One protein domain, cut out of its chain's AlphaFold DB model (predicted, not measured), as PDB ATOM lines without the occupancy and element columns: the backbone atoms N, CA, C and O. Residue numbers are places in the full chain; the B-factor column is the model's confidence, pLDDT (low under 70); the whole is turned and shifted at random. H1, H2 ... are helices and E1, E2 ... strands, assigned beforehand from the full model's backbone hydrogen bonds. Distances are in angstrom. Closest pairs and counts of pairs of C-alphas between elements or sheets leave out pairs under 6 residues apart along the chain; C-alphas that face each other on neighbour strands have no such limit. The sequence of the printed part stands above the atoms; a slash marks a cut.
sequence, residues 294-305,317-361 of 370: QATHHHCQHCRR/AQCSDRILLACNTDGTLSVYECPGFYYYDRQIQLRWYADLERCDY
ATOM      1  N   GLN A 294     169.293 126.480 192.136       53.62
ATOM      2  CA  GLN A 294     170.372 126.750 191.181       53.62
ATOM      3  C   GLN A 294     169.871 127.291 189.828       53.62
ATOM      4  O   GLN A 294     170.510 128.170 189.239       53.62
ATOM      5  N   ALA A 295     168.722 126.811 189.343       52.97
ATOM      6  CA  ALA A 295     168.136 127.251 188.071       52.97
ATOM      7  C   ALA A 295     167.605 128.692 188.158       52.97
ATOM      8  O   ALA A 295     167.886 129.524 187.289       52.97
ATOM      9  N   THR A 296     166.925 129.008 189.262       55.00
ATOM     10  CA  THR A 296     166.402 130.349 189.559       55.00
ATOM     11  C   THR A 296     167.536 131.377 189.641       55.00
ATOM     12  O   THR A 296     167.454 132.466 189.062       55.00
ATOM     13  N   HIS A 297     168.655 131.003 190.272       60.41
ATOM     14  CA  HIS A 297     169.825 131.868 190.388       60.41
ATOM     15  C   HIS A 297     170.480 132.174 189.027       60.41
ATOM     16  O   HIS A 297     170.866 133.316 188.765       60.41
ATOM     17  N   HIS A 298     170.570 131.187 188.129       58.53
ATOM     18  CA  HIS A 298     171.167 131.371 186.802       58.53
ATOM     19  C   HIS A 298     170.310 132.270 185.893       58.53
ATOM     20  O   HIS A 298     170.845 133.129 185.186       58.53
ATOM     21  N   HIS A 299     168.982 132.139 185.956       57.91
ATOM     22  CA  HIS A 299     168.060 132.974 185.181       57.91
ATOM     23  C   HIS A 299     168.116 134.449 185.622       57.91
ATOM     24  O   HIS A 299     168.241 135.342 184.779       57.91
ATOM     25  N   CYS A 300     168.167 134.718 186.937       57.69
ATOM     26  CA  CYS A 300     168.293 136.096 187.432       57.69
ATOM     27  C   CYS A 300     169.633 136.747 187.021       57.69
ATOM     28  O   CYS A 300     169.693 137.938 186.700       57.69
ATOM     29  N   GLN A 301     170.721 135.968 186.957       59.78
ATOM     30  CA  GLN A 301     172.013 136.459 186.467       59.78
ATOM     31  C   GLN A 301     172.018 136.746 184.956       59.78
ATOM     32  O   GLN A 301     172.694 137.681 184.518       59.78
ATOM     33  N   HIS A 302     171.266 135.979 184.164       54.22
ATOM     34  CA  HIS A 302     171.176 136.183 182.718       54.22
ATOM     35  C   HIS A 302     170.404 137.469 182.370       54.22
ATOM     36  O   HIS A 302     170.868 138.248 181.535       54.22
ATOM     37  N   CYS A 303     169.312 137.777 183.083       49.75
ATOM     38  CA  CYS A 303     168.616 139.065 182.934       49.75
ATOM     39  C   CYS A 303     169.482 140.264 183.365       49.75
ATOM     40  O   CYS A 303     169.482 141.284 182.677       49.75
ATOM     41  N   ARG A 304     170.298 140.136 184.429       54.50
ATOM     42  CA  ARG A 304     171.259 141.190 184.831       54.50
ATOM     43  C   ARG A 304     172.293 141.516 183.753       54.50
ATOM     44  O   ARG A 304     172.811 142.628 183.744       54.50
ATOM     45  N   ARG A 305     172.644 140.555 182.895       49.91
ATOM     46  CA  ARG A 305     173.705 140.720 181.890       49.91
ATOM     47  C   ARG A 305     173.241 141.381 180.598       49.91
ATOM     48  O   ARG A 305     174.072 142.004 179.947       49.91
ATOM     49  N   ALA A 317     166.041 145.371 195.215       54.28
ATOM     50  CA  ALA A 317     165.196 144.391 194.540       54.28
ATOM     51  C   ALA A 317     165.852 143.001 194.607       54.28
ATOM     52  O   ALA A 317     166.639 142.600 193.750       54.28
ATOM     53  N   GLN A 318     165.559 142.266 195.679       53.22
ATOM     54  CA  GLN A 318     165.941 140.866 195.811       53.22
ATOM     55  C   GLN A 318     165.148 140.055 194.779       53.22
ATOM     56  O   GLN A 318     163.934 140.222 194.674       53.22
ATOM     57  N   CYS A 319     165.827 139.188 194.017       54.28
ATOM     58  CA  CYS A 319     165.173 138.195 193.162       54.28
ATOM     59  C   CYS A 319     164.352 137.267 194.069       54.28
ATOM     60  O   CYS A 319     164.870 136.284 194.594       54.28
ATOM     61  N   SER A 320     163.101 137.632 194.326       63.38
ATOM     62  CA  SER A 320     162.152 136.794 195.037       63.38
ATOM     63  C   SER A 320     161.557 135.800 194.049       63.38
ATOM     64  O   SER A 320     161.184 136.153 192.935       63.38
ATOM     65  N   ASP A 321     161.387 134.574 194.516       64.81
ATOM     66  CA  ASP A 321     160.550 133.504 193.967       64.81
ATOM     67  C   ASP A 321     159.097 133.908 193.627       64.81
ATOM     68  O   ASP A 321     158.348 133.120 193.053       64.81
ATOM     69  N   ARG A 322     158.673 135.126 193.975       68.44
ATOM     70  CA  ARG A 322     157.329 135.674 193.737       68.44
ATOM     71  C   ARG A 322     157.272 136.653 192.572       68.44
ATOM     72  O   ARG A 322     156.178 137.055 192.176       68.44
ATOM     73  N   ILE A 323     158.431 137.073 192.073       72.81
ATOM     74  CA  ILE A 323     158.551 138.179 191.135       72.81
ATOM     75  C   ILE A 323     159.196 137.675 189.848       72.81
ATOM     76  O   ILE A 323     160.360 137.278 189.828       72.81
ATOM     77  N   LEU A 324     158.447 137.754 188.753       74.62
ATOM     78  CA  LEU A 324     158.994 137.641 187.412       74.62
ATOM     79  C   LEU A 324     159.513 139.006 186.969       74.62
ATOM     80  O   LEU A 324     158.780 139.993 186.925       74.62
ATOM     81  N   LEU A 325     160.778 139.032 186.570       74.56
ATOM     82  CA  LEU A 325     161.391 140.169 185.903       74.56
ATOM     83  C   LEU A 325     161.447 139.872 184.405       74.56
ATOM     84  O   LEU A 325     162.277 139.080 183.960       74.56
ATOM     85  N   ALA A 326     160.562 140.493 183.629       72.06
ATOM     86  CA  ALA A 326     160.556 140.379 182.177       72.06
ATOM     87  C   ALA A 326     161.203 141.619 181.552       72.06
ATOM     88  O   ALA A 326     160.805 142.750 181.836       72.06
ATOM     89  N   CYS A 327     162.181 141.415 180.673       62.16
ATOM     90  CA  CYS A 327     162.722 142.493 179.850       62.16
ATOM     91  C   CYS A 327     161.845 142.664 178.609       62.16
ATOM     92  O   CYS A 327     161.728 141.749 177.791       62.16
ATOM     93  N   ASN A 328     161.244 143.838 178.454       68.62
ATOM     94  CA  ASN A 328     160.508 144.189 177.250       68.62
ATOM     95  C   ASN A 328     161.470 144.529 176.099       68.62
ATOM     96  O   ASN A 328     162.635 144.877 176.296       68.62
ATOM     97  N   THR A 329     160.960 144.472 174.868       62.91
ATOM     98  CA  THR A 329     161.731 144.790 173.650       62.91
ATOM     99  C   THR A 329     162.125 146.263 173.534       62.91
ATOM    100  O   THR A 329     163.035 146.593 172.779       62.91
ATOM    101  N   ASP A 330     161.470 147.146 174.288       70.00
ATOM    102  CA  ASP A 330     161.792 148.572 174.389       70.00
ATOM    103  C   ASP A 330     162.900 148.868 175.420       70.00
ATOM    104  O   ASP A 330     163.267 150.027 175.611       70.00
ATOM    105  N   GLY A 331     163.445 147.830 176.065       69.00
ATOM    106  CA  GLY A 331     164.465 147.946 177.105       69.00
ATOM    107  C   GLY A 331     163.905 148.244 178.495       69.00
ATOM    108  O   GLY A 331     164.682 148.401 179.433       69.00
ATOM    109  N   THR A 332     162.580 148.311 178.661       71.62
ATOM    110  CA  THR A 332     161.973 148.488 179.984       71.62
ATOM    111  C   THR A 332     161.895 147.160 180.737       71.62
ATOM    112  O   THR A 332     161.666 146.096 180.158       71.62
ATOM    113  N   LEU A 333     162.083 147.213 182.057       68.56
ATOM    114  CA  LEU A 333     161.875 146.070 182.940       68.56
ATOM    115  C   LEU A 333     160.426 146.065 183.418       68.56
ATOM    116  O   LEU A 333     159.984 147.009 184.072       68.56
ATOM    117  N   SER A 334     159.695 144.999 183.117       79.31
ATOM    118  CA  SER A 334     158.374 144.755 183.691       79.31
ATOM    119  C   SER A 334     158.478 143.757 184.829       79.31
ATOM    120  O   SER A 334     159.039 142.672 184.684       79.31
ATOM    121  N   VAL A 335     157.933 144.156 185.971       81.19
ATOM    122  CA  VAL A 335     157.894 143.364 187.194       81.19
ATOM    123  C   VAL A 335     156.491 142.785 187.308       81.19
ATOM    124  O   VAL A 335     155.528 143.534 187.472       81.19
ATOM    125  N   TYR A 336     156.371 141.467 187.194       78.88
ATOM    126  CA  TYR A 336     155.111 140.759 187.379       78.88
ATOM    127  C   TYR A 336     155.150 140.013 188.707       78.88
ATOM    128  O   TYR A 336     156.017 139.172 188.933       78.88
ATOM    129  N   GLU A 337     154.209 140.324 189.591       85.38
ATOM    130  CA  GLU A 337     154.025 139.586 190.836       85.38
ATOM    131  C   GLU A 337     153.037 138.443 190.598       85.38
ATOM    132  O   GLU A 337     151.969 138.640 190.009       85.38
ATOM    133  N   CYS A 338     153.396 137.233 191.028       84.69
ATOM    134  CA  CYS A 338     152.494 136.098 190.903       84.69
ATOM    135  C   CYS A 338     151.230 136.321 191.744       84.69
ATOM    136  O   CYS A 338     151.348 136.743 192.892       84.69
ATOM    137  N   PRO A 339     150.025 136.032 191.219       85.31
ATOM    138  CA  PRO A 339     148.794 136.263 191.961       85.31
ATOM    139  C   PRO A 339     148.694 135.339 193.182       85.31
ATOM    140  O   PRO A 339     149.180 134.207 193.178       85.31
ATOM    141  N   GLY A 340     148.040 135.831 194.234       86.75
ATOM    142  CA  GLY A 340     147.684 135.058 195.422       86.75
ATOM    143  C   GLY A 340     146.172 134.904 195.546       86.75
ATOM    144  O   GLY A 340     145.411 135.732 195.044       86.75
ATOM    145  N   PHE A 341     145.723 133.852 196.219       83.81
ATOM    146  CA  PHE A 341     144.309 133.598 196.505       83.81
ATOM    147  C   PHE A 341     144.152 133.005 197.909       83.81
ATOM    148  O   PHE A 341     145.127 132.610 198.541       83.81
ATOM    149  N   TYR A 342     142.924 132.959 198.423       82.06
ATOM    150  CA  TYR A 342     142.625 132.387 199.738       82.06
ATOM    151  C   TYR A 342     142.047 130.976 199.600       82.06
ATOM    152  O   TYR A 342     141.176 130.741 198.764       82.06
ATOM    153  N   TYR A 343     142.498 130.048 200.443       75.00
ATOM    154  CA  TYR A 343     141.982 128.682 200.548       75.00
ATOM    155  C   TYR A 343     141.878 128.284 202.024       75.00
ATOM    156  O   TYR A 343     142.882 128.293 202.734       75.00
ATOM    157  N   TYR A 344     140.665 127.972 202.495       74.81
ATOM    158  CA  TYR A 344     140.355 127.712 203.915       74.81
ATOM    159  C   TYR A 344     141.015 128.718 204.879       74.81
ATOM    160  O   TYR A 344     141.778 128.336 205.764       74.81
ATOM    161  N   ASP A 345     140.767 130.013 204.660       86.44
ATOM    162  CA  ASP A 345     141.304 131.136 205.452       86.44
ATOM    163  C   ASP A 345     142.836 131.287 205.448       86.44
ATOM    164  O   ASP A 345     143.391 132.118 206.168       86.44
ATOM    165  N   ARG A 346     143.545 130.534 204.599       78.44
ATOM    166  CA  ARG A 346     144.981 130.704 204.363       78.44
ATOM    167  C   ARG A 346     145.205 131.407 203.035       78.44
ATOM    168  O   ARG A 346     144.669 130.991 202.013       78.44
ATOM    169  N   GLN A 347     146.013 132.462 203.044       84.88
ATOM    170  CA  GLN A 347     146.472 133.099 201.816       84.88
ATOM    171  C   GLN A 347     147.564 132.227 201.185       84.88
ATOM    172  O   GLN A 347     148.626 132.025 201.773       84.88
ATOM    173  N   ILE A 348     147.294 131.710 199.992       81.12
ATOM    174  CA  ILE A 348     148.243 130.967 199.170       81.12
ATOM    175  C   ILE A 348     148.766 131.920 198.102       81.12
ATOM    176  O   ILE A 348     148.012 132.412 197.263       81.12
ATOM    177  N   GLN A 349     150.070 132.171 198.135       85.81
ATOM    178  CA  GLN A 349     150.760 132.933 197.103       85.81
ATOM    179  C   GLN A 349     151.381 131.963 196.098       85.81
ATOM    180  O   GLN A 349     152.124 131.063 196.500       85.81
ATOM    181  N   LEU A 350     151.096 132.142 194.806       83.12
ATOM    182  CA  LEU A 350     151.785 131.387 193.761       83.12
ATOM    183  C   LEU A 350     153.251 131.831 193.668       83.12
ATOM    184  O   LEU A 350     153.584 132.985 193.955       83.12
ATOM    185  N   ARG A 351     154.124 130.913 193.250       81.56
ATOM    186  CA  ARG A 351     155.540 131.189 192.982       81.56
ATOM    187  C   ARG A 351     155.815 131.120 191.494       81.56
ATOM    188  O   ARG A 351     155.169 130.362 190.776       81.56
ATOM    189  N   TRP A 352     156.769 131.914 191.033       80.81
ATOM    190  CA  TRP A 352     157.215 131.860 189.652       80.81
ATOM    191  C   TRP A 352     158.154 130.671 189.445       80.81
ATOM    192  O   TRP A 352     159.166 130.537 190.138       80.81
ATOM    193  N   TYR A 353     157.824 129.837 188.465       77.06
ATOM    194  CA  TYR A 353     158.632 128.712 188.015       77.06
ATOM    195  C   TYR A 353     159.303 129.089 186.701       77.06
ATOM    196  O   TYR A 353     158.655 129.153 185.657       77.06
ATOM    197  N   ALA A 354     160.601 129.404 186.764       68.56
ATOM    198  CA  ALA A 354     161.363 129.898 185.615       68.56
ATOM    199  C   ALA A 354     161.514 128.847 184.505       68.56
ATOM    200  O   ALA A 354     161.578 129.199 183.334       68.56
ATOM    201  N   ASP A 355     161.543 127.568 184.870       69.00
ATOM    202  CA  ASP A 355     161.561 126.422 183.961       69.00
ATOM    203  C   ASP A 355     160.237 126.230 183.205       69.00
ATOM    204  O   ASP A 355     160.237 125.734 182.080       69.00
ATOM    205  N   LEU A 356     159.120 126.643 183.808       70.75
ATOM    206  CA  LEU A 356     157.779 126.553 183.224       70.75
ATOM    207  C   LEU A 356     157.279 127.882 182.646       70.75
ATOM    208  O   LEU A 356     156.182 127.921 182.090       70.75
ATOM    209  N   GLU A 357     158.047 128.958 182.834       76.62
ATOM    210  CA  GLU A 357     157.672 130.341 182.530       76.62
ATOM    211  C   GLU A 357     156.241 130.681 182.996       76.62
ATOM    212  O   GLU A 357     155.463 131.314 182.277       76.62
ATOM    213  N   ARG A 358     155.862 130.235 184.205       81.19
ATOM    214  CA  ARG A 358     154.522 130.477 184.766       81.19
ATOM    215  C   ARG A 358     154.512 130.552 186.291       81.19
ATOM    216  O   ARG A 358     155.371 129.988 186.963       81.19
ATOM    217  N   CYS A 359     153.486 131.201 186.838       83.56
ATOM    218  CA  CYS A 359     153.168 131.119 188.261       83.56
ATOM    219  C   CYS A 359     152.487 129.781 188.560       83.56
ATOM    220  O   CYS A 359     151.470 129.466 187.940       83.56
ATOM    221  N   ASP A 360     153.018 129.018 189.508       85.25
ATOM    222  CA  ASP A 360     152.460 127.734 189.929       85.25
ATOM    223  C   ASP A 360     152.440 127.619 191.459       85.25
ATOM    224  O   ASP A 360     152.994 128.456 192.188       85.25
ATOM    225  N   TYR A 361     151.738 126.607 191.960       81.56
ATOM    226  CA  TYR A 361     151.670 126.333 193.389       81.56
ATOM    227  C   TYR A 361     153.066 125.995 193.908       81.56
ATOM    228  O   TYR A 361     153.771 125.219 193.259       81.56
TER     229      TYR A 361
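AT A GLANCE: This is residues 294 to 305 and 317 to 361 of the 370 residues of a protein of Anopheles funestus (UniProt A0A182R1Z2). Two two-stranded hairpins, E1 with E2 and E3 with E4, follow each other end to end along the longest axis, E2 running on into E3; the chain comes back through E4 into a small third hairpin, E5 and E6, which folds off beside E1, and the one helix, H1, sits loosely near E1. The hairpin E3 and E4 makes an arm whose residues 342 to 347 stick out free. The printed part has 57 residues, with one named helix and six named strands in the order H1 E1 E2 E3 E4 E5 E6; the strands form three separate antiparallel sheets, E1 - E2, E3 - E4 and E5 - E6, and the class is mixed, helices and strands. The whole is loose, with a radius of gyration of the C-alphas of 12.8 A, and elongated, spanning 42 by 26 by 21 A.

HOW THE PARTS SIT: The closest C-alphas of H1, residues 294 to 305, and E1, residues 323 to 327, are those of Cys 303 and Cys 327, 7.5 A apart. In H1, every O i to N i+4 pair is within hydrogen-bond range. E1 and E2, residues 333 to 337, form an antiparallel hairpin at 156 degrees, with N 324 and O 336 at 2.8 A. E2 runs on into E3, residues 340 to 343, at 5 degrees. E3 and E4, residues 346 to 349, form the next hairpin, antiparallel at 151 degrees, with N 343 and O 346 at 2.8 A. E4 runs on into E5, residues 351 to 353, at 32 degrees, and the two meet only through their link. E5 and E6, residues 358 to 360, form the third hairpin, antiparallel at 130 degrees, with N 351 and O 360 at 2.9 A. The closest C-alphas of E1 and E5 are those of Leu 324 and Trp 352, 6.4 A apart. H1 and E5 are only just apart, 8.1 A at the closest.

IN THESE COORDINATES: H1 begins at C-alpha 294, at (170.372, 126.750, 191.181), and is 17.1 A long from first to last C-alpha. E1 measures 12.8 A and E2 12.9 A, with C-alpha 333 at (161.875, 146.070, 182.940). E3 measures 10.0 A and E4 9.5 A. E5 and E6 have three residues each, and E6 ends at C-alpha 360, at (152.460, 127.734, 189.929).

THE WHOLE: The two C-alphas farthest apart, those of Arg 305 and Tyr 344, are 42.0 A apart. Residues 306 to 316 are not printed, and C-alphas 305 and 317 stand 15.7 A apart across this cut, in the link from H1 to E1. Of the links that are printed whole, each is tight. The mean pLDDT of the printed part is 70.9, and 25 residues are under 70, among them residues 294 to 305 and 317 to 322.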